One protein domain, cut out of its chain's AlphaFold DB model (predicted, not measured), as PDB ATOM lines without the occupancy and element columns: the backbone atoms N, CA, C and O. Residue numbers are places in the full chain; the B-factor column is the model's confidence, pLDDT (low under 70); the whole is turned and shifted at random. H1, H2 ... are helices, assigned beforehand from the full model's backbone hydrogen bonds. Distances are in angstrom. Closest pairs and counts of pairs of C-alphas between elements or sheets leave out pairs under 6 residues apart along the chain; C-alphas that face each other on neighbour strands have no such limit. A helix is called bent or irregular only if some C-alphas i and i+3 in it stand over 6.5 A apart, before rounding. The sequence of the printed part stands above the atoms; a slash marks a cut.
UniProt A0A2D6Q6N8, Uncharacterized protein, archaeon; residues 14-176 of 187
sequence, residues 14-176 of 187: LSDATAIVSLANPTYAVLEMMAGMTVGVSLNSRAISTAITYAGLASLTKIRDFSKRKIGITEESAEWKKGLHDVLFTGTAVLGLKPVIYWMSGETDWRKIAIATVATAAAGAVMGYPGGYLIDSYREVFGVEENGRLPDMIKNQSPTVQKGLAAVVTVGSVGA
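Overview. This is residues 14 to 176 of the 187 residues of an uncharacterized protein of archaeon (UniProt A0A2D6Q6N8). A kinked helix, H1, runs through the middle, with H2, H6 and H8 along it at shallow tilts, while H3 meets it at a corner, residues 57 to 61 of H3 touching residues 14 to 20 of H1, and runs off about perpendicular to it. The long helical hairpin of H4 and H5 covers the side of H1 away from H8, and the short H7, with the link before it, lies at one end of the whole. H1, H6 and H8 make an up-and-down bundle, each running against the one before it. The printed part has 163 residues with eight named helices, H1 to H8 in order, and no named strand, and its class is all helix. It is compact, with a radius of gyration of the C-alphas of 16.2 A and spans of 49 by 35 by 25 A.

Along the chain. H1, residues 14 to 34, begins at C-alpha (66.376, -20.834, 113.796), is 29.9 A long and has a kink of 33 degrees near residue 25. H2 is residues 39 to 55, 23.9 A, and H3 residues 57 to 70, 20.8 A. H4, residues 79 to 104, is the longest at 36.4 A; it has a kink of 36 degrees near residue 97 and is only just irregular, C-alphas 96 and 99 being 7.0 A apart. H5 is residues 110 to 126, 24.0 A, H6 residues 128 to 141, 19.7 A, and H7 residues 152 to 155. H8, residues 159 to 176, 25.6 A, ends at C-alpha (84.433, -19.450, 103.623).

Arrangement. The hub is H1, touching five helices. It forms a hairpin with H2, opposite ways at 18 degrees, closest C-alphas Ala 17 and Tyr 54, 5.7 A. H6 touches residues 15 to 23 of H1, closest C-alphas Ala 19 and Ile 135, 5.1 A. H8 runs the same way as H1 at a shallow tilt of 21 degrees, closest C-alphas Ser 22 and Ser 173, 5.2 A. H3 is about perpendicular to H1 at 75 degrees, with Ala 17 and Ala 58 the closest C-alphas, 4.9 A. H5 touches residues 24 to 32 of H1 at a steep tilt of 51 degrees, closest C-alphas Glu 32 and Ala 116, 5.7 A. H4 and H5 form a hairpin at 21 degrees, closest C-alphas Val 87 and Ala 125, 4.1 A. H1 and H4 are apart. H7 is close to H8 but not clearly touching, closest C-alphas Ile 154 and Gln 162, 6.7 A. Every O i to N i+4 pair is within hydrogen-bond range in H2, H5, H6 and H8, against 15 of 17 in H1, 7 of 10 in H3 and 20 of 22 in H4; H7 is too short for one.

Size, cuts and confidence. The two C-alphas farthest apart, those of Asp 109 and Asn 156, are 50.3 A apart. The printed part has no cut and no long link. Its mean pLDDT is 91.7, and no printed residue is under 70.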
ATOM      1  N   LEU A  14      64.973 -21.205 113.616       95.31
ATOM      2  CA  LEU A  14      66.376 -20.834 113.796       95.31
ATOM      3  C   LEU A  14      67.336 -21.910 113.275       95.31
ATOM      4  O   LEU A  14      68.325 -21.558 112.629       95.31
ATOM      5  N   SER A  15      67.059 -23.198 113.512       94.94
ATOM      6  CA  SER A  15      67.873 -24.296 112.971       94.94
ATOM      7  C   SER A  15      67.850 -24.296 111.446       94.94
ATOM      8  O   SER A  15      68.905 -24.351 110.818       94.94
ATOM      9  N   ASP A  16      66.663 -24.139 110.860       95.81
ATOM     10  CA  ASP A  16      66.471 -24.120 109.411       95.81
ATOM     11  C   ASP A  16      67.144 -22.906 108.776       95.81
ATOM     12  O   ASP A  16      67.870 -23.044 107.794       95.81
ATOM     13  N   ALA A  17      66.947 -21.720 109.360       96.56
ATOM     14  CA  ALA A  17      67.585 -20.495 108.900       96.56
ATOM     15  C   ALA A  17      69.106 -20.643 108.902       96.56
ATOM     16  O   ALA A  17      69.745 -20.342 107.897       96.56
ATOM     17  N   THR A  18      69.669 -21.158 109.999       96.62
ATOM     18  CA  THR A  18      71.118 -21.325 110.156       96.62
ATOM     19  C   THR A  18      71.679 -22.334 109.156       96.62
ATOM     20  O   THR A  18      72.705 -22.060 108.535       96.62
ATOM     21  N   ALA A  19      70.996 -23.458 108.931       95.50
ATOM     22  CA  ALA A  19      71.392 -24.431 107.916       95.50
ATOM     23  C   ALA A  19      71.367 -23.820 106.504       95.50
ATOM     24  O   ALA A  19      72.350 -23.920 105.768       95.50
ATOM     25  N   ILE A  20      70.278 -23.128 106.146       95.19
ATOM     26  CA  ILE A  20      70.124 -22.482 104.836       95.19
ATOM     27  C   ILE A  20      71.254 -21.480 104.599       95.19
ATOM     28  O   ILE A  20      71.929 -21.562 103.573       95.19
ATOM     29  N   VAL A  21      71.499 -20.551 105.530       96.19
ATOM     30  CA  VAL A  21      72.522 -19.510 105.333       96.19
ATOM     31  C   VAL A  21      73.938 -20.083 105.337       96.19
ATOM     32  O   VAL A  21      74.760 -19.614 104.553       96.19
ATOM     33  N   SER A  22      74.206 -21.118 106.144       96.38
ATOM     34  CA  SER A  22      75.535 -21.746 106.227       96.38
ATOM     35  C   SER A  22      75.941 -22.428 104.920       96.38
ATOM     36  O   SER A  22      77.115 -22.494 104.574       96.38
ATOM     37  N   LEU A  23      74.972 -22.930 104.157       94.00
ATOM     38  CA  LEU A  23      75.254 -23.535 102.859       94.00
ATOM     39  C   LEU A  23      75.181 -22.514 101.721       94.00
ATOM     40  O   LEU A  23      76.030 -22.479 100.825       94.00
ATOM     41  N   ALA A  24      74.142 -21.681 101.741       93.75
ATOM     42  CA  ALA A  24      73.810 -20.801 100.634       93.75
ATOM     43  C   ALA A  24      74.772 -19.618 100.515       93.75
ATOM     44  O   ALA A  24      75.143 -19.251  99.402       93.75
ATOM     45  N   ASN A  25      75.180 -19.000 101.629       95.94
ATOM     46  CA  ASN A  25      75.998 -17.791 101.581       95.94
ATOM     47  C   ASN A  25      77.352 -17.991 100.889       95.94
ATOM     48  O   ASN A  25      77.600 -17.241  99.944       95.94
ATOM     49  N   PRO A  26      78.199 -18.966 101.278       96.12
ATOM     50  CA  PRO A  26      79.489 -19.156 100.617       96.12
ATOM     51  C   PRO A  26      79.319 -19.544  99.146       96.12
ATOM     52  O   PRO A  26      79.954 -18.953  98.276       96.12
ATOM     53  N   THR A  27      78.397 -20.465  98.851       94.50
ATOM     54  CA  THR A  27      78.139 -20.939  97.482       94.50
ATOM     55  C   THR A  27      77.724 -19.799  96.558       94.50
ATOM     56  O   THR A  27      78.264 -19.619  95.471       94.50
ATOM     57  N   TYR A  28      76.754 -18.999  96.986       94.94
ATOM     58  CA  TYR A  28      76.221 -17.923  96.161       94.94
ATOM     59  C   TYR A  28      77.164 -16.719  96.088       94.94
ATOM     60  O   TYR A  28      77.169 -16.057  95.058       94.94
ATOM     61  N   ALA A  29      77.990 -16.463  97.111       96.69
ATOM     62  CA  ALA A  29      79.034 -15.441  97.027       96.69
ATOM     63  C   ALA A  29      80.011 -15.749  95.878       96.69
ATOM     64  O   ALA A  29      80.288 -14.872  95.066       96.69
ATOM     65  N   VAL A  30      80.457 -17.008  95.739       95.81
ATOM     66  CA  VAL A  30      81.309 -17.432  94.609       95.81
ATOM     67  C   VAL A  30      80.634 -17.144  93.269       95.81
ATOM     68  O   VAL A  30      81.234 -16.533  92.388       95.81
ATOM     69  N   LEU A  31      79.372 -17.548  93.118       94.06
ATOM     70  CA  LEU A  31      78.642 -17.401  91.855       94.06
ATOM     71  C   LEU A  31      78.385 -15.937  91.496       94.06
ATOM     72  O   LEU A  31      78.418 -15.581  90.322       94.06
ATOM     73  N   GLU A  32      78.157 -15.084  92.490       94.31
ATOM     74  CA  GLU A  32      77.996 -13.642  92.294       94.31
ATOM     75  C   GLU A  32      79.293 -12.993  91.814       94.31
ATOM     76  O   GLU A  32      79.258 -12.205  90.867       94.31
ATOM     77  N   MET A  33      80.437 -13.371  92.396       94.75
ATOM     78  CA  MET A  33      81.748 -12.914  91.921       94.75
ATOM     79  C   MET A  33      82.015 -13.393  90.490       94.75
ATOM     80  O   MET A  33      82.408 -12.599  89.639       94.75
ATOM     81  N   MET A  34      81.714 -14.658  90.178       92.31
ATOM     82  CA  MET A  34      81.846 -15.198  88.816       92.31
ATOM     83  C   MET A  34      80.902 -14.527  87.806       92.31
ATOM     84  O   MET A  34      81.233 -14.430  86.626       92.31
ATOM     85  N   ALA A  35      79.740 -14.045  88.252       91.12
ATOM     86  CA  ALA A  35      78.801 -13.283  87.430       91.12
ATOM     87  C   ALA A  35      79.216 -11.808  87.239       91.12
ATOM     88  O   ALA A  35      78.519 -11.061  86.549       91.12
ATOM     89  N   GLY A  36      80.333 -11.377  87.834       92.88
ATOM     90  CA  GLY A  36      80.861 -10.018  87.709       92.88
ATOM     91  C   GLY A  36      80.137  -8.979  88.570       92.88
ATOM     92  O   GLY A  36      80.179  -7.783  88.250       92.88
ATOM     93  N   MET A  37      79.446  -9.407  89.633       94.06
ATOM     94  CA  MET A  37      78.946  -8.488  90.658       94.06
ATOM     95  C   MET A  37      80.109  -7.963  91.497       94.06
ATOM     96  O   MET A  37      81.083  -8.670  91.748       94.06
ATOM     97  N   THR A  38      80.009  -6.719  91.958       95.75
ATOM     98  CA  THR A  38      81.029  -6.162  92.854       95.75
ATOM     99  C   THR A  38      80.948  -6.817  94.233       95.75
ATOM    100  O   THR A  38      79.879  -7.255  94.671       95.75
ATOM    101  N   VAL A  39      82.068  -6.825  94.964       96.38
ATOM    102  CA  VAL A  39      82.124  -7.333  96.348       96.38
ATOM    103  C   VAL A  39      81.073  -6.653  97.234       96.38
ATOM    104  O   VAL A  39      80.403  -7.325  98.011       96.38
ATOM    105  N   GLY A  40      80.863  -5.340  97.073       96.75
ATOM    106  CA  GLY A  40      79.848  -4.592  97.824       96.75
ATOM    107  C   GLY A  40      78.415  -5.056  97.541       96.75
ATOM    108  O   GLY A  40      77.646  -5.274  98.476       96.75
ATOM    109  N   VAL A  41      78.065  -5.274  96.269       96.25
ATOM    110  CA  VAL A  41      76.739  -5.785  95.874       96.25
ATOM    111  C   VAL A  41      76.510  -7.198  96.415       96.25
ATOM    112  O   VAL A  41      75.443  -7.481  96.961       96.25
ATOM    113  N   SER A  42      77.507  -8.081  96.318       96.75
ATOM    114  CA  SER A  42      77.389  -9.448  96.841       96.75
ATOM    115  C   SER A  42      77.277  -9.471  98.366       96.75
ATOM    116  O   SER A  42      76.370 -10.115  98.898       96.75
ATOM    117  N   LEU A  43      78.095  -8.687  99.080       96.88
ATOM    118  CA  LEU A  43      77.990  -8.517 100.534       96.88
ATOM    119  C   LEU A  43      76.593  -8.053 100.954       96.88
ATOM    120  O   LEU A  43      75.982  -8.678 101.823       96.88
ATOM    121  N   ASN A  44      76.059  -7.017 100.301       97.44
ATOM    122  CA  ASN A  44      74.705  -6.527 100.556       97.44
ATOM    123  C   ASN A  44      73.656  -7.612 100.290       97.44
ATOM    124  O   ASN A  44      72.782  -7.848 101.121       97.44
ATOM    125  N   SER A  45      73.790  -8.347  99.185       96.75
ATOM    126  CA  SER A  45      72.909  -9.466  98.844       96.75
ATOM    127  C   SER A  45      72.940 -10.576  99.888       96.75
ATOM    128  O   SER A  45      71.885 -11.119 100.235       96.75
ATOM    129  N   ARG A  46      74.117 -10.914 100.432       96.50
ATOM    130  CA  ARG A  46      74.251 -11.906 101.513       96.50
ATOM    131  C   ARG A  46      73.639 -11.402 102.808       96.50
ATOM    132  O   ARG A  46      72.927 -12.164 103.463       96.50
ATOM    133  N   ALA A  47      73.873 -10.140 103.157       97.25
ATOM    134  CA  ALA A  47      73.310  -9.520 104.348       97.25
ATOM    135  C   ALA A  47      71.777  -9.489 104.283       97.25
ATOM    136  O   ALA A  47      71.120  -9.995 105.192       97.25
ATOM    137  N   ILE A  48      71.206  -9.005 103.173       97.00
ATOM    138  CA  ILE A  48      69.758  -8.988 102.930       97.00
ATOM    139  C   ILE A  48      69.206 -10.415 102.950       97.00
ATOM    140  O   ILE A  48      68.271 -10.682 103.698       97.00
ATOM    141  N   SER A  49      69.805 -11.347 102.197       95.69
ATOM    142  CA  SER A  49      69.371 -12.756 102.160       95.69
ATOM    143  C   SER A  49      69.376 -13.391 103.553       95.69
ATOM    144  O   SER A  49      68.436 -14.095 103.916       95.69
ATOM    145  N   THR A  50      70.411 -13.133 104.352       97.19
ATOM    146  CA  THR A  50      70.527 -13.642 105.724       97.19
ATOM    147  C   THR A  50      69.441 -13.039 106.609       97.19
ATOM    148  O   THR A  50      68.710 -13.777 107.270       97.19
ATOM    149  N   ALA A  51      69.272 -11.716 106.564       97.06
ATOM    150  CA  ALA A  51      68.271 -11.004 107.347       97.06
ATOM    151  C   ALA A  51      66.850 -11.493 107.039       97.06
ATOM    152  O   ALA A  51      66.130 -11.873 107.960       97.06
ATOM    153  N   ILE A  52      66.458 -11.575 105.762       96.00
ATOM    154  CA  ILE A  52      65.122 -12.068 105.386       96.00
ATOM    155  C   ILE A  52      64.938 -13.548 105.748       96.00
ATOM    156  O   ILE A  52      63.831 -13.960 106.098       96.00
ATOM    157  N   THR A  53      66.015 -14.343 105.717       96.06
ATOM    158  CA  THR A  53      65.970 -15.758 106.105       96.06
ATOM    159  C   THR A  53      65.616 -15.924 107.570       96.06
ATOM    160  O   THR A  53      64.656 -16.634 107.882       96.06
ATOM    161  N   TYR A  54      66.297 -15.191 108.450       96.12
ATOM    162  CA  TYR A  54      65.959 -15.171 109.870       96.12
ATOM    163  C   TYR A  54      64.626 -14.471 110.158       96.12
ATOM    164  O   TYR A  54      63.901 -14.920 111.043       96.12
ATOM    165  N   ALA A  55      64.251 -13.437 109.399       94.88
ATOM    166  CA  ALA A  55      62.992 -12.717 109.604       94.88
ATOM    167  C   ALA A  55      61.747 -13.548 109.254       94.88
ATOM    168  O   ALA A  55      60.676 -13.309 109.809       94.88
ATOM    169  N   GLY A  56      61.859 -14.527 108.354       91.31
ATOM    170  CA  GLY A  56      60.701 -15.348 108.001       91.31
ATOM    171  C   GLY A  56      60.900 -16.330 106.858       91.31
ATOM    172  O   GLY A  56      60.184 -17.328 106.809       91.31
ATOM    173  N   LEU A  57      61.876 -16.123 105.970       92.25
ATOM    174  CA  LEU A  57      62.014 -16.967 104.778       92.25
ATOM    175  C   LEU A  57      62.327 -18.428 105.118       92.25
ATOM    176  O   LEU A  57      61.924 -19.317 104.376       92.25
ATOM    177  N   ALA A  58      62.971 -18.706 106.258       91.81
ATOM    178  CA  ALA A  58      63.189 -20.086 106.686       91.81
ATOM    179  C   ALA A  58      61.875 -20.850 106.931       91.81
ATOM    180  O   ALA A  58      61.851 -22.065 106.796       91.81
ATOM    181  N   SER A  59      60.742 -20.172 107.146       90.69
ATOM    182  CA  SER A  59      59.431 -20.834 107.211       90.69
ATOM    183  C   SER A  59      58.991 -21.462 105.880       90.69
ATOM    184  O   SER A  59      58.076 -22.288 105.883       90.69
ATOM    185  N   LEU A  60      59.650 -21.157 104.751       89.94
ATOM    186  CA  LEU A  60      59.443 -21.877 103.489       89.94
ATOM    187  C   LEU A  60      59.762 -23.373 103.612       89.94
ATOM    188  O   LEU A  60      59.192 -24.170 102.867       89.94
ATOM    189  N   THR A  61      60.585 -23.792 104.579       89.19
ATOM    190  CA  THR A  61      60.819 -25.219 104.847       89.19
ATOM    191  C   THR A  61      59.543 -25.950 105.263       89.19
ATOM    192  O   THR A  61      59.391 -27.130 104.967       89.19
ATOM    193  N   LYS A  62      58.563 -25.263 105.859       90.44
ATOM    194  CA  LYS A  62      57.243 -25.847 106.150       90.44
ATOM    195  C   LYS A  62      56.455 -26.113 104.874       90.44
ATOM    196  O   LYS A  62      55.757 -27.119 104.781       90.44
ATOM    197  N   ILE A  63      56.577 -25.227 103.885       91.62
ATOM    198  CA  ILE A  63      55.958 -25.406 102.566       91.62
ATOM    199  C   ILE A  63      56.649 -26.559 101.826       91.62
ATOM    200  O   ILE A  63      55.961 -27.401 101.248       91.62
ATOM    201  N   ARG A  64      57.985 -26.654 101.909       89.94
ATOM    202  CA  ARG A  64      58.759 -27.819 101.443       89.94
ATOM    203  C   ARG A  64      58.206 -29.102 102.060       89.94
ATOM    204  O   ARG A  64      57.780 -29.977 101.309       89.94
ATOM    205  N   ASP A  65      58.144 -29.181 103.390       90.25
ATOM    206  CA  ASP A  65      57.688 -30.367 104.128       90.25
ATOM    207  C   ASP A  65      56.240 -30.738 103.760       90.25
ATOM    208  O   ASP A  65      55.935 -31.901 103.491       90.25
ATOM    209  N   PHE A  66      55.345 -29.749 103.674       92.50
ATOM    210  CA  PHE A  66      53.966 -29.951 103.226       92.50
ATOM    211  C   PHE A  66      53.902 -30.491 101.794       92.50
ATOM    212  O   PHE A  66      53.156 -31.431 101.520       92.50
ATOM    213  N   SER A  67      54.695 -29.932 100.877       93.44
ATOM    214  CA  SER A  67      54.697 -30.377  99.485       93.44
ATOM    215  C   SER A  67      55.229 -31.805  99.338       93.44
ATOM    216  O   SER A  67      54.617 -32.567  98.596       93.44
ATOM    217  N   LYS A  68      56.259 -32.207 100.109       90.69
ATOM    218  CA  LYS A  68      56.738 -33.603 100.177       90.69
ATOM    219  C   LYS A  68      55.607 -34.549 100.564       90.69
ATOM    220  O   LYS A  68      55.349 -35.515  99.850       90.69
ATOM    221  N   ARG A  69      54.876 -34.222 101.635       90.38
ATOM    222  CA  ARG A  69      53.734 -35.024 102.107       90.38
ATOM    223  C   ARG A  69      52.625 -35.107 101.060       90.38
ATOM    224  O   ARG A  69      52.101 -36.189 100.816       90.38
ATOM    225  N   LYS A  70      52.295 -33.991 100.401       93.62
ATOM    226  CA  LYS A  70      51.230 -33.930  99.387       93.62
ATOM    227  C   LYS A  70      51.514 -34.810  98.165       93.62
ATOM    228  O   LYS A  70      50.573 -35.340  97.584       93.62
ATOM    229  N   ILE A  71      52.780 -34.966  97.780       93.50
ATOM    230  CA  ILE A  71      53.183 -35.805  96.639       93.50
ATOM    231  C   ILE A  71      53.642 -37.212  97.054       93.50
ATOM    232  O   ILE A  71      54.166 -37.952  96.227       93.50
ATOM    233  N   GLY A  72      53.457 -37.583  98.327       91.44
ATOM    234  CA  GLY A  72      53.759 -38.923  98.833       91.44
ATOM    235  C   GLY A  72      55.247 -39.222  99.041       91.44
ATOM    236  O   GLY A  72      55.624 -40.389  99.053       91.44
ATOM    237  N   ILE A  73      56.104 -38.205  99.199       88.25
ATOM    238  CA  ILE A  73      57.500 -38.408  99.612       88.25
ATOM    239  C   ILE A  73      57.543 -38.596 101.131       88.25
ATOM    240  O   ILE A  73      57.259 -37.672 101.895       88.25
ATOM    241  N   THR A  74      57.921 -39.801 101.541       86.12
ATOM    242  CA  THR A  74      58.039 -40.268 102.930       86.12
ATOM    243  C   THR A  74      59.499 -40.527 103.313       86.12
ATOM    244  O   THR A  74      60.401 -40.429 102.478       86.12
ATOM    245  N   GLU A  75      59.748 -40.895 104.570       78.19
ATOM    246  CA  GLU A  75      61.072 -41.319 105.049       78.19
ATOM    247  C   GLU A  75      61.592 -42.575 104.336       78.19
ATOM    248  O   GLU A  75      62.779 -42.662 104.042       78.19
ATOM    249  N   GLU A  76      60.705 -43.490 103.946       84.06
ATOM    250  CA  GLU A  76      61.051 -44.711 103.201       84.06
ATOM    251  C   GLU A  76      61.271 -44.465 101.699       84.06
ATOM    252  O   GLU A  76      61.707 -45.349 100.960       84.06
ATOM    253  N   SER A  77      60.954 -43.265 101.207       85.81
ATOM    254  CA  SER A  77      61.150 -42.941  99.795       85.81
ATOM    255  C   SER A  77      62.631 -42.960  99.429       85.81
ATOM    256  O   SER A  77      63.475 -42.465 100.173       85.81
ATOM    257  N   ALA A  78      62.943 -43.460  98.231       85.38
ATOM    258  CA  ALA A  78      64.306 -43.459  97.711       85.38
ATOM    259  C   ALA A  78      64.930 -42.048  97.749       85.38
ATOM    260  O   ALA A  78      64.284 -41.069  97.361       85.38
ATOM    261  N   GLU A  79      66.200 -41.947  98.161       81.44
ATOM    262  CA  GLU A  79      66.885 -40.658  98.352       81.44
ATOM    263  C   GLU A  79      66.906 -39.786  97.091       81.44
ATOM    264  O   GLU A  79      66.788 -38.566  97.188       81.44
ATOM    265  N   TRP A  80      66.944 -40.382  95.894       82.81
ATOM    266  CA  TRP A  80      66.880 -39.619  94.645       82.81
ATOM    267  C   TRP A  80      65.547 -38.870  94.470       82.81
ATOM    268  O   TRP A  80      65.541 -37.767  93.929       82.81
ATOM    269  N   LYS A  81      64.419 -39.416  94.958       87.12
ATOM    270  CA  LYS A  81      63.110 -38.736  94.910       87.12
ATOM    271  C   LYS A  81      63.081 -37.549  95.867       87.12
ATOM    272  O   LYS A  81      62.624 -36.471  95.493       87.12
ATOM    273  N   LYS A  82      63.600 -37.742  97.087       83.62
ATOM    274  CA  LYS A  82      63.746 -36.670  98.086       83.62
ATOM    275  C   LYS A  82      64.653 -35.562  97.546       83.62
ATOM    276  O   LYS A  82      64.290 -34.393  97.626       83.62
ATOM    277  N   GLY A  83      65.776 -35.947  96.942       80.50
ATOM    278  CA  GLY A  83      66.727 -35.044  96.304       80.50
ATOM    279  C   GLY A  83      66.111 -34.256  95.155       80.50
ATOM    280  O   GLY A  83      66.201 -33.036  95.159       80.50
ATOM    281  N   LEU A  84      65.426 -34.915  94.215       86.38
ATOM    282  CA  LEU A  84      64.780 -34.246  93.080       86.38
ATOM    283  C   LEU A  84      63.721 -33.229  93.529       86.38
ATOM    284  O   LEU A  84      63.614 -32.146  92.959       86.38
ATOM    285  N   HIS A  85      62.948 -33.551  94.566       89.44
ATOM    286  CA  HIS A  85      62.013 -32.594  95.149       89.44
ATOM    287  C   HIS A  85      62.733 -31.394  95.774       89.44
ATOM    288  O   HIS A  85      62.380 -30.255  95.466       89.44
ATOM    289  N   ASP A  86      63.763 -31.638  96.590       85.31
ATOM    290  CA  ASP A  86      64.538 -30.574  97.238       85.31
ATOM    291  C   ASP A  86      65.231 -29.668  96.193       85.31
ATOM    292  O   ASP A  86      65.242 -28.444  96.349       85.31
ATOM    293  N   VAL A  87      65.718 -30.246  95.086       84.56
ATOM    294  CA  VAL A  87      66.267 -29.559  93.900       84.56
ATOM    295  C   VAL A  87      65.237 -28.598  93.298       84.56
ATOM    296  O   VAL A  87      65.503 -27.404  93.158       84.56
ATOM    297  N   LEU A  88      64.046 -29.106  92.955       88.25
ATOM    298  CA  LEU A  88      62.997 -28.323  92.294       88.25
ATOM    299  C   LEU A  88      62.446 -27.224  93.205       88.25
ATOM    300  O   LEU A  88      62.245 -26.090  92.760       88.25
ATOM    301  N   PHE A  89      62.227 -27.545  94.480       89.69
ATOM    302  CA  PHE A  89      61.739 -26.589  95.467       89.69
ATOM    303  C   PHE A  89      62.732 -25.436  95.649       89.69
ATOM    304  O   PHE A  89      62.355 -24.266  95.552       89.69
ATOM    305  N   THR A  90      64.010 -25.764  95.848       87.38
ATOM    306  CA  THR A  90      65.062 -24.767  96.083       87.38
ATOM    307  C   THR A  90      65.301 -23.916  94.845       87.38
ATOM    308  O   THR A  90      65.299 -22.691  94.947       87.38
ATOM    309  N   GLY A  91      65.435 -24.535  93.668       87.75
ATOM    310  CA  GLY A  91      65.633 -23.812  92.411       87.75
ATOM    311  C   GLY A  91      64.507 -22.814  92.130       87.75
ATOM    312  O   GLY A  91      64.775 -21.653  91.827       87.75
ATOM    313  N   THR A  92      63.249 -23.221  92.327       88.88
ATOM    314  CA  THR A  92      62.084 -22.343  92.117       88.88
ATOM    315  C   THR A  92      62.061 -21.176  93.104       88.88
ATOM    316  O   THR A  92      61.845 -20.031  92.703       88.88
ATOM    317  N   ALA A  93      62.322 -21.437  94.390       90.12
ATOM    318  CA  ALA A  93      62.380 -20.383  95.402       90.12
ATOM    319  C   ALA A  93      63.490 -19.365  95.092       90.12
ATOM    320  O   ALA A  93      63.279 -18.156  95.189       90.12
ATOM    321  N   VAL A  94      64.663 -19.842  94.670       90.25
ATOM    322  CA  VAL A  94      65.805 -18.996  94.307       90.25
ATOM    323  C   VAL A  94      65.494 -18.142  93.076       90.25
ATOM    324  O   VAL A  94      65.719 -16.934  93.129       90.25
ATOM    325  N   LEU A  95      64.915 -18.721  92.017       91.25
ATOM    326  CA  LEU A  95      64.513 -17.983  90.811       91.25
ATOM    327  C   LEU A  95      63.541 -16.839  91.118       91.25
ATOM    328  O   LEU A  95      63.672 -15.760  90.548       91.25
ATOM    329  N   GLY A  96      62.583 -17.063  92.022       91.88
ATOM    330  CA  GLY A  96      61.609 -16.037  92.394       91.88
ATOM    331  C   GLY A  96      62.194 -14.918  93.259       91.88
ATOM    332  O   GLY A  96      61.811 -13.760  93.115       91.88
ATOM    333  N   LEU A  97      63.122 -15.245  94.161       93.00
ATOM    334  CA  LEU A  97      63.587 -14.307  95.188       93.00
ATOM    335  C   LEU A  97      64.856 -13.549  94.796       93.00
ATOM    336  O   LEU A  97      65.013 -12.382  95.162       93.00
ATOM    337  N   LYS A  98      65.785 -14.189  94.077       93.56
ATOM    338  CA  LYS A  98      67.106 -13.604  93.807       93.56
ATOM    339  C   LYS A  98      67.081 -12.326  92.973       93.56
ATOM    340  O   LYS A  98      67.788 -11.406  93.381       93.56
ATOM    341  N   PRO A  99      66.267 -12.187  91.911       95.06
ATOM    342  CA  PRO A  99      66.203 -10.934  91.160       95.06
ATOM    343  C   PRO A  99      65.866  -9.731  92.044       95.06
ATOM    344  O   PRO A  99      66.524  -8.698  91.964       95.06
ATOM    345  N   VAL A 100      64.889  -9.897  92.943       95.56
ATOM    346  CA  VAL A 100      64.464  -8.848  93.880       95.56
ATOM    347  C   VAL A 100      65.582  -8.524  94.868       95.56
ATOM    348  O   VAL A 100      65.892  -7.357  95.079       95.56
ATOM    349  N   ILE A 101      66.229  -9.548  95.433       95.44
ATOM    350  CA  ILE A 101      67.341  -9.358  96.372       95.44
ATOM    351  C   ILE A 101      68.503  -8.625  95.696       95.44
ATOM    352  O   ILE A 101      69.052  -7.701  96.290       95.44
ATOM    353  N   TYR A 102      68.878  -8.998  94.471       95.56
ATOM    354  CA  TYR A 102      69.971  -8.341  93.750       95.56
ATOM    355  C   TYR A 102      69.672  -6.883  93.446       95.56
ATOM    356  O   TYR A 102      70.520  -6.026  93.700       95.56
ATOM    357  N   TRP A 103      68.453  -6.596  93.000       95.38
ATOM    358  CA  TRP A 103      68.010  -5.227  92.787       95.38
ATOM    359  C   TRP A 103      68.054  -4.403  94.086       95.38
ATOM    360  O   TRP A 103      68.650  -3.329  94.118       95.38
ATOM    361  N   MET A 104      67.542  -4.945  95.199       95.69
ATOM    362  CA  MET A 104      67.634  -4.305  96.523       95.69
ATOM    363  C   MET A 104      69.076  -4.137  97.024       95.69
ATOM    364  O   MET A 104      69.339  -3.280  97.864       95.69
ATOM    365  N   SER A 105      70.010  -4.950  96.528       95.25
ATOM    366  CA  SER A 105      71.432  -4.891  96.893       95.25
ATOM    367  C   SER A 105      72.207  -3.818  96.125       95.25
ATOM    368  O   SER A 105      73.388  -3.608  96.411       95.25
ATOM    369  N   GLY A 106      71.552  -3.146  95.172       94.19
ATOM    370  CA  GLY A 106      72.119  -2.071  94.363       94.19
ATOM    371  C   GLY A 106      72.612  -2.497  92.979       94.19
ATOM    372  O   GLY A 106      73.195  -1.670  92.283       94.19
ATOM    373  N   GLU A 107      72.392  -3.748  92.553       95.75
ATOM    374  CA  GLU A 107      72.685  -4.132  91.168       95.75
ATOM    375  C   GLU A 107      71.619  -3.561  90.228       95.75
ATOM    376  O   GLU A 107      70.417  -3.696  90.467       95.75
ATOM    377  N   THR A 108      72.066  -2.934  89.143       94.62
ATOM    378  CA  THR A 108      71.188  -2.318  88.133       94.62
ATOM    379  C   THR A 108      71.389  -2.916  86.745       94.62
ATOM    380  O   THR A 108      70.540  -2.740  85.871       94.62
ATOM    381  N   ASP A 109      72.469  -3.677  86.539       95.06
ATOM    382  CA  ASP A 109      72.708  -4.402  85.301       95.06
ATOM    383  C   ASP A 109      71.846  -5.676  85.249       95.06
ATOM    384  O   ASP A 109      72.154  -6.709  85.853       95.06
ATOM    385  N   TRP A 110      70.763  -5.620  84.468       94.56
ATOM    386  CA  TRP A 110      69.849  -6.746  84.256       94.56
ATOM    387  C   TRP A 110      70.534  -8.003  83.721       94.56
ATOM    388  O   TRP A 110      70.090  -9.111  84.025       94.56
ATOM    389  N   ARG A 111      71.620  -7.862  82.952       94.56
ATOM    390  CA  ARG A 111      72.377  -9.009  82.449       94.56
ATOM    391  C   ARG A 111      73.089  -9.715  83.599       94.56
ATOM    392  O   ARG A 111      73.008 -10.940  83.680       94.56
ATOM    393  N   LYS A 112      73.722  -8.970  84.511       92.94
ATOM    394  CA  LYS A 112      74.350  -9.543  85.716       92.94
ATOM    395  C   LYS A 112      73.321 -10.178  86.640       92.94
ATOM    396  O   LYS A 112      73.533 -11.299  87.093       92.94
ATOM    397  N   ILE A 113      72.182  -9.514  86.861       93.25
ATOM    398  CA  ILE A 113      71.076 -10.058  87.666       93.25
ATOM    399  C   ILE A 113      70.589 -11.381  87.079       93.25
ATOM    400  O   ILE A 113      70.448 -12.357  87.816       93.25
ATOM    401  N   ALA A 114      70.351 -11.439  85.766       93.19
ATOM    402  CA  ALA A 114      69.873 -12.645  85.099       93.19
ATOM    403  C   ALA A 114      70.895 -13.787  85.190       93.19
ATOM    404  O   ALA A 114      70.536 -14.889  85.605       93.19
ATOM    405  N   ILE A 115      72.167 -13.523  84.870       92.44
ATOM    406  CA  ILE A 115      73.242 -14.525  84.935       92.44
ATOM    407  C   ILE A 115      73.406 -15.046  86.365       92.44
ATOM    408  O   ILE A 115      73.374 -16.257  86.573       92.44
ATOM    409  N   ALA A 116      73.518 -14.156  87.355       91.06
ATOM    410  CA  ALA A 116      73.657 -14.549  88.755       91.06
ATOM    411  C   ALA A 116      72.423 -15.308  89.261       91.06
ATOM    412  O   ALA A 116      72.560 -16.300  89.973       91.06
ATOM    413  N   THR A 117      71.214 -14.903  88.867       92.56
ATOM    414  CA  THR A 117      69.972 -15.600  89.238       92.56
ATOM    415  C   THR A 117      69.934 -17.010  88.662       92.56
ATOM    416  O   THR A 117      69.662 -17.957  89.394       92.56
ATOM    417  N   VAL A 118      70.237 -17.182  87.372       92.00
ATOM    418  CA  VAL A 118      70.257 -18.508  86.737       92.00
ATOM    419  C   VAL A 118      71.362 -19.376  87.337       92.00
ATOM    420  O   VAL A 118      71.108 -20.531  87.674       92.00
ATOM    421  N   ALA A 119      72.561 -18.823  87.539       90.75
ATOM    422  CA  ALA A 119      73.680 -19.539  88.144       90.75
ATOM    423  C   ALA A 119      73.365 -19.978  89.580       90.75
ATOM    424  O   ALA A 119      73.570 -21.137  89.934       90.75
ATOM    425  N   THR A 120      72.810 -19.085  90.405       88.81
ATOM    426  CA  THR A 120      72.414 -19.422  91.779       88.81
ATOM    427  C   THR A 120      71.216 -20.357  91.832       88.81
ATOM    428  O   THR A 120      71.170 -21.186  92.732       88.81
ATOM    429  N   ALA A 121      70.280 -20.300  90.884       88.88
ATOM    430  CA  ALA A 121      69.186 -21.264  90.794       88.88
ATOM    431  C   ALA A 121      69.682 -22.659  90.402       88.88
ATOM    432  O   ALA A 121      69.284 -23.641  91.024       88.88
ATOM    433  N   ALA A 122      70.587 -22.749  89.423       87.88
ATOM    434  CA  ALA A 122      71.227 -24.001  89.033       87.88
ATOM    435  C   ALA A 122      72.062 -24.581  90.184       87.88
ATOM    436  O   ALA A 122      71.967 -25.768  90.493       87.88
ATOM    437  N   ALA A 123      72.820 -23.736  90.884       84.62
ATOM    438  CA  ALA A 123      73.535 -24.155  92.077       84.62
ATOM    439  C   ALA A 123      72.579 -24.535  93.209       84.62
ATOM    440  O   ALA A 123      72.791 -25.549  93.844       84.62
ATOM    441  N   GLY A 124      71.497 -23.794  93.438       78.94
ATOM    442  CA  GLY A 124      70.471 -24.126  94.427       78.94
ATOM    443  C   GLY A 124      69.794 -25.466  94.133       78.94
ATOM    444  O   GLY A 124      69.514 -26.222  95.055       78.94
ATOM    445  N   ALA A 125      69.608 -25.792  92.854       79.25
ATOM    446  CA  ALA A 125      69.186 -27.109  92.401       79.25
ATOM    447  C   ALA A 125      70.213 -28.184  92.798       79.25
ATOM    448  O   ALA A 125      69.862 -29.107  93.527       79.25
ATOM    449  N   VAL A 126      71.487 -28.036  92.425       82.69
ATOM    450  CA  VAL A 126      72.562 -28.981  92.805       82.69
ATOM    451  C   VAL A 126      72.699 -29.108  94.329       82.69
ATOM    452  O   VAL A 126      72.854 -30.203  94.867       82.69
ATOM    453  N   MET A 127      72.574 -27.988  95.035       83.75
ATOM    454  CA  MET A 127      72.690 -27.894  96.484       83.75
ATOM    455  C   MET A 127      71.403 -28.291  97.213       83.75
ATOM    456  O   MET A 127      71.415 -28.361  98.437       83.75
ATOM    457  N   GLY A 128      70.310 -28.597  96.508       77.88
ATOM    458  CA  GLY A 128      69.047 -29.005  97.123       77.88
ATOM    459  C   GLY A 128      69.209 -30.269  97.965       77.88
ATOM    460  O   GLY A 128      68.708 -30.336  99.085       77.88
ATOM    461  N   TYR A 129      69.990 -31.238  97.476       80.25
ATOM    462  CA  TYR A 129      70.294 -32.463  98.218       80.25
ATOM    463  C   TYR A 129      71.117 -32.209  99.498       80.25
ATOM    464  O   TYR A 129      70.609 -32.508 100.583       80.25
ATOM    465  N   PRO A 130      72.332 -31.614  99.441       88.44
ATOM    466  CA  PRO A 130      73.090 -31.311 100.656       88.44
ATOM    467  C   PRO A 130      72.374 -30.294 101.557       88.44
ATOM    468  O   PRO A 130      72.493 -30.377 102.774       88.44
ATOM    469  N   GLY A 131      71.587 -29.375 100.994       87.81
ATOM    470  CA  GLY A 131      70.779 -28.410 101.737       87.81
ATOM    471  C   GLY A 131      69.661 -29.067 102.529       87.81
ATOM    472  O   GLY A 131      69.518 -28.794 103.717       87.81
ATOM    473  N   GLY A 132      68.916 -29.985 101.910       85.62
ATOM    474  CA  GLY A 132      67.917 -30.791 102.604       85.62
ATOM    475  C   GLY A 132      68.544 -31.613 103.728       85.62
ATOM    476  O   GLY A 132      68.045 -31.585 104.848       85.62
ATOM    477  N   TYR A 133      69.674 -32.270 103.456       86.88
ATOM    478  CA  TYR A 133      70.420 -33.018 104.467       86.88
ATOM    479  C   TYR A 133      70.882 -32.131 105.631       86.88
ATOM    480  O   TYR A 133      70.756 -32.523 106.790       86.88
ATOM    481  N   LEU A 134      71.397 -30.931 105.345       92.31
ATOM    482  CA  LEU A 134      71.897 -30.006 106.359       92.31
ATOM    483  C   LEU A 134      70.768 -29.440 107.226       92.31
ATOM    484  O   LEU A 134      70.916 -29.393 108.442       92.31
ATOM    485  N   ILE A 135      69.642 -29.047 106.619       93.00
ATOM    486  CA  ILE A 135      68.445 -28.584 107.340       93.00
ATOM    487  C   ILE A 135      67.974 -29.665 108.307       93.00
ATOM    488  O   ILE A 135      67.798 -29.402 109.496       93.00
ATOM    489  N   ASP A 136      67.818 -30.884 107.801       90.06
ATOM    490  CA  ASP A 136      67.325 -31.999 108.594       90.06
ATOM    491  C   ASP A 136      68.353 -32.331 109.711       90.06
ATOM    492  O   ASP A 136      68.009 -32.361 110.893       90.06
ATOM    493  N   SER A 137      69.651 -32.405 109.400       91.62
ATOM    494  CA  SER A 137      70.712 -32.614 110.405       91.62
ATOM    495  C   SER A 137      70.726 -31.539 111.498       91.62
ATOM    496  O   SER A 137      70.894 -31.858 112.673       91.62
ATOM    497  N   TYR A 138      70.527 -30.265 111.144       94.62
ATOM    498  CA  TYR A 138      70.438 -29.181 112.123       94.62
ATOM    499  C   TYR A 138      69.221 -29.368 113.033       94.62
ATOM    500  O   TYR A 138      69.356 -29.256 114.249       94.62
ATOM    501  N   ARG A 139      68.045 -29.699 112.488       93.25
ATOM    502  CA  ARG A 139      66.854 -29.979 113.309       93.25
ATOM    503  C   ARG A 139      67.114 -31.086 114.331       93.25
ATOM    504  O   ARG A 139      66.732 -30.920 115.487       93.25
ATOM    505  N   GLU A 140      67.799 -32.160 113.939       92.31
ATOM    506  CA  GLU A 140      68.116 -33.276 114.843       92.31
ATOM    507  C   GLU A 140      69.124 -32.853 115.925       92.31
ATOM    508  O   GLU A 140      68.856 -33.020 117.112       92.31
ATOM    509  N   VAL A 141      70.216 -32.176 115.545       92.38
ATOM    510  CA  VAL A 141      71.234 -31.644 116.479       92.38
ATOM    511  C   VAL A 141      70.646 -30.656 117.498       92.38
ATOM    512  O   VAL A 141      71.084 -30.584 118.652       92.38
ATOM    513  N   PHE A 142      69.649 -29.871 117.092       90.31
ATOM    514  CA  PHE A 142      68.957 -28.930 117.974       90.31
ATOM    515  C   PHE A 142      67.782 -29.560 118.742       90.31
ATOM    516  O   PHE A 142      67.141 -28.856 119.526       90.31
ATOM    517  N   GLY A 143      67.531 -30.865 118.587       88.69
ATOM    518  CA  GLY A 143      66.473 -31.596 119.292       88.69
ATOM    519  C   GLY A 143      65.058 -31.201 118.861       88.69
ATOM    520  O   GLY A 143      64.127 -31.266 119.659       88.69
ATOM    521  N   VAL A 144      64.906 -30.726 117.624       91.00
ATOM    522  CA  VAL A 144      63.631 -30.264 117.062       91.00
ATOM    523  C   VAL A 144      62.853 -31.415 116.429       91.00
ATOM    524  O   VAL A 144      61.644 -31.515 116.626       91.00
ATOM    525  N   GLU A 145      63.528 -32.243 115.633       88.06
ATOM    526  CA  GLU A 145      62.919 -33.322 114.849       88.06
ATOM    527  C   GLU A 145      63.991 -34.362 114.495       88.06
ATOM    528  O   GLU A 145      65.030 -34.004 113.939       88.06
ATOM    529  N   GLU A 146      63.744 -35.635 114.808       85.56
ATOM    530  CA  GLU A 146      64.577 -36.745 114.328       85.56
ATOM    531  C   GLU A 146      64.259 -37.039 112.860       85.56
ATOM    532  O   GLU A 146      63.101 -36.966 112.456       85.56
ATOM    533  N   ASN A 147      65.270 -37.356 112.051       76.44
ATOM    534  CA  ASN A 147      65.058 -37.601 110.617       76.44
ATOM    535  C   ASN A 147      65.939 -38.702 110.018       76.44
ATOM    536  O   ASN A 147      65.872 -38.942 108.811       76.44
ATOM    537  N   GLY A 148      66.767 -39.367 110.830       78.69
ATOM    538  CA  GLY A 148      67.529 -40.554 110.423       78.69
ATOM    539  C   GLY A 148      68.599 -40.293 109.357       78.69
ATOM    540  O   GLY A 148      69.243 -41.234 108.898       78.69
ATOM    541  N   ARG A 149      68.803 -39.031 108.952       81.38
ATOM    542  CA  ARG A 149      69.859 -38.631 108.014       81.38
ATOM    543  C   ARG A 149      71.177 -38.369 108.732       81.38
ATOM    544  O   ARG A 149      72.225 -38.467 108.103       81.38
ATOM    545  N   LEU A 150      71.144 -38.057 110.028       86.62
ATOM    546  CA  LEU A 150      72.348 -37.860 110.826       86.62
ATOM    547  C   LEU A 150      73.058 -39.213 111.052       86.62
ATOM    548  O   LEU A 150      72.425 -40.136 111.558       86.62
ATOM    549  N   PRO A 151      74.357 -39.364 110.726       88.62
ATOM    550  CA  PRO A 151      75.056 -40.636 110.882       88.62
ATOM    551  C   PRO A 151      75.132 -41.047 112.352       88.62
ATOM    552  O   PRO A 151      75.390 -40.196 113.209       88.62
ATOM    553  N   ASP A 152      75.028 -42.348 112.634       90.69
ATOM    554  CA  ASP A 152      75.039 -42.896 114.002       90.69
ATOM    555  C   ASP A 152      76.243 -42.423 114.828       90.69
ATOM    556  O   ASP A 152      76.126 -42.146 116.022       90.69
ATOM    557  N   MET A 153      77.401 -42.246 114.181       93.38
ATOM    558  CA  MET A 153      78.612 -41.728 114.822       93.38
ATOM    559  C   MET A 153      78.408 -40.343 115.452       93.38
ATOM    560  O   MET A 153      78.994 -40.073 116.496       93.38
ATOM    561  N   ILE A 154      77.606 -39.474 114.827       92.06
ATOM    562  CA  ILE A 154      77.275 -38.134 115.331       92.06
ATOM    563  C   ILE A 154      76.033 -38.202 116.225       92.06
ATOM    564  O   ILE A 154      76.006 -37.580 117.290       92.06
ATOM    565  N   LYS A 155      75.025 -38.992 115.832       90.12
ATOM    566  CA  LYS A 155      73.769 -39.156 116.575       90.12
ATOM    567  C   LYS A 155      73.990 -39.679 117.998       90.12
ATOM    568  O   LYS A 155      73.348 -39.203 118.925       90.12
ATOM    569  N   ASN A 156      74.958 -40.576 118.188       92.38
ATOM    570  CA  ASN A 156      75.279 -41.161 119.493       92.38
ATOM    571  C   ASN A 156      76.184 -40.278 120.377       92.38
ATOM    572  O   ASN A 156      76.538 -40.676 121.486       92.38
ATOM    573  N   GLN A 157      76.587 -39.091 119.907       94.94
ATOM    574  CA  GLN A 157      77.374 -38.148 120.709       94.94
ATOM    575  C   GLN A 157      76.508 -37.384 121.712       94.94
ATOM    576  O   GLN A 157      75.291 -37.285 121.576       94.94
ATOM    577  N   SER A 158      77.151 -36.767 122.707       94.81
ATOM    578  CA  SER A 158      76.440 -35.888 123.637       94.81
ATOM    579  C   SER A 158      75.850 -34.660 122.914       94.81
ATOM    580  O   SER A 158      76.458 -34.153 121.962       94.81
ATOM    581  N   PRO A 159      74.718 -34.099 123.390       92.00
ATOM    582  CA  PRO A 159      74.099 -32.918 122.777       92.00
ATOM    583  C   PRO A 159      75.044 -31.716 122.646       92.00
ATOM    584  O   PRO A 159      74.921 -30.912 121.723       92.00
ATOM    585  N   THR A 160      76.008 -31.581 123.561       94.88
ATOM    586  CA  THR A 160      77.030 -30.527 123.516       94.88
ATOM    587  C   THR A 160      77.968 -30.703 122.327       94.88
ATOM    588  O   THR A 160      78.253 -29.732 121.630       94.88
ATOM    589  N   VAL A 161      78.417 -31.933 122.061       95.12
ATOM    590  CA  VAL A 161      79.290 -32.239 120.918       95.12
ATOM    591  C   VAL A 161      78.548 -32.001 119.607       95.12
ATOM    592  O   VAL A 161      79.081 -31.341 118.721       95.12
ATOM    593  N   GLN A 162      77.296 -32.451 119.504       92.81
ATOM    594  CA  GLN A 162      76.466 -32.227 118.318       92.81
ATOM    595  C   GLN A 162      76.297 -30.733 118.010       92.81
ATOM    596  O   GLN A 162      76.563 -30.287 116.891       92.81
ATOM    597  N   LYS A 163      75.932 -29.931 119.018       92.88
ATOM    598  CA  LYS A 163      75.817 -28.471 118.875       92.88
ATOM    599  C   LYS A 163      77.159 -27.819 118.548       92.88
ATOM    600  O   LYS A 163      77.194 -26.875 117.762       92.88
ATOM    601  N   GLY A 164      78.256 -28.334 119.105       95.56
ATOM    602  CA  GLY A 164      79.614 -27.915 118.767       95.56
ATOM    603  C   GLY A 164      79.939 -28.135 117.289       95.56
ATOM    604  O   GLY A 164      80.438 -27.223 116.636       95.56
ATOM    605  N   LEU A 165      79.583 -29.293 116.726       93.81
ATOM    606  CA  LEU A 165      79.762 -29.576 115.298       93.81
ATOM    607  C   LEU A 165      78.939 -28.625 114.422       93.81
ATOM    608  O   LEU A 165      79.476 -28.055 113.474       93.81
ATOM    609  N   ALA A 166      77.669 -28.384 114.763       93.56
ATOM    610  CA  ALA A 166      76.847 -27.406 114.044       93.56
ATOM    611  C   ALA A 166      77.427 -25.981 114.131       93.56
ATOM    612  O   ALA A 166      77.417 -25.236 113.146       93.56
ATOM    613  N   ALA A 167      77.989 -25.598 115.282       95.12
ATOM    614  CA  ALA A 167      78.677 -24.319 115.439       95.12
ATOM    615  C   ALA A 167      79.932 -24.236 114.555       95.12
ATOM    616  O   ALA A 167      80.117 -23.231 113.873       95.12
ATOM    617  N   VAL A 168      80.748 -25.294 114.496       96.31
ATOM    618  CA  VAL A 168      81.930 -25.366 113.618       96.31
ATOM    619  C   VAL A 168      81.539 -25.226 112.149       96.31
ATOM    620  O   VAL A 168      82.164 -24.444 111.439       96.31
ATOM    621  N   VAL A 169      80.483 -25.908 111.695       95.00
ATOM    622  CA  VAL A 169      79.978 -25.774 110.315       95.00
ATOM    623  C   VAL A 169      79.536 -24.337 110.028       95.00
ATOM    624  O   VAL A 169      79.897 -23.766 109.000       95.00
ATOM    625  N   THR A 170      78.813 -23.719 110.963       95.94
ATOM    626  CA  THR A 170      78.321 -22.340 110.819       95.94
ATOM    627  C   THR A 170      79.475 -21.331 110.765       95.94
ATOM    628  O   THR A 170      79.518 -20.475 109.882       95.94
ATOM    629  N   VAL A 171      80.454 -21.448 111.666       96.88
ATOM    630  CA  VAL A 171      81.653 -20.591 111.681       96.88
ATOM    631  C   VAL A 171      82.501 -20.823 110.430       96.88
ATOM    632  O   VAL A 171      82.951 -19.862 109.808       96.88
ATOM    633  N   GLY A 172      82.662 -22.080 110.014       97.19
ATOM    634  CA  GLY A 172      83.348 -22.450 108.779       97.19
ATOM    635  C   GLY A 172      82.710 -21.808 107.548       97.19
ATOM    636  O   GLY A 172      83.425 -21.278 106.702       97.19
ATOM    637  N   SER A 173      81.377 -21.753 107.482       96.88
ATOM    638  CA  SER A 173      80.658 -21.029 106.427       96.88
ATOM    639  C   SER A 173      80.996 -19.537 106.405       96.88
ATOM    640  O   SER A 173      81.221 -18.972 105.336       96.88
ATOM    641  N   VAL A 174      81.020 -18.873 107.565       96.44
ATOM    642  CA  VAL A 174      81.382 -17.445 107.642       96.44
ATOM    643  C   VAL A 174      82.823 -17.230 107.171       96.44
ATOM    644  O   VAL A 174      83.075 -16.334 106.367       96.44
ATOM    645  N   GLY A 175      83.750 -18.089 107.605       97.50
ATOM    646  CA  GLY A 175      85.137 -18.075 107.142       97.50
ATOM    647  C   GLY A 175      85.261 -18.292 105.631       97.50
ATOM    648  O   GLY A 175      86.015 -17.583 104.970       97.50
ATOM    649  N   ALA A 176      84.471 -19.205 105.061       97.38
ATOM    650  CA  ALA A 176      84.433 -19.450 103.623       97.38
ATOM    651  C   ALA A 176      83.942 -18.220 102.844       97.38
ATOM    652  O   ALA A 176      84.563 -17.841 101.856       97.38
TER     653      ALA A 176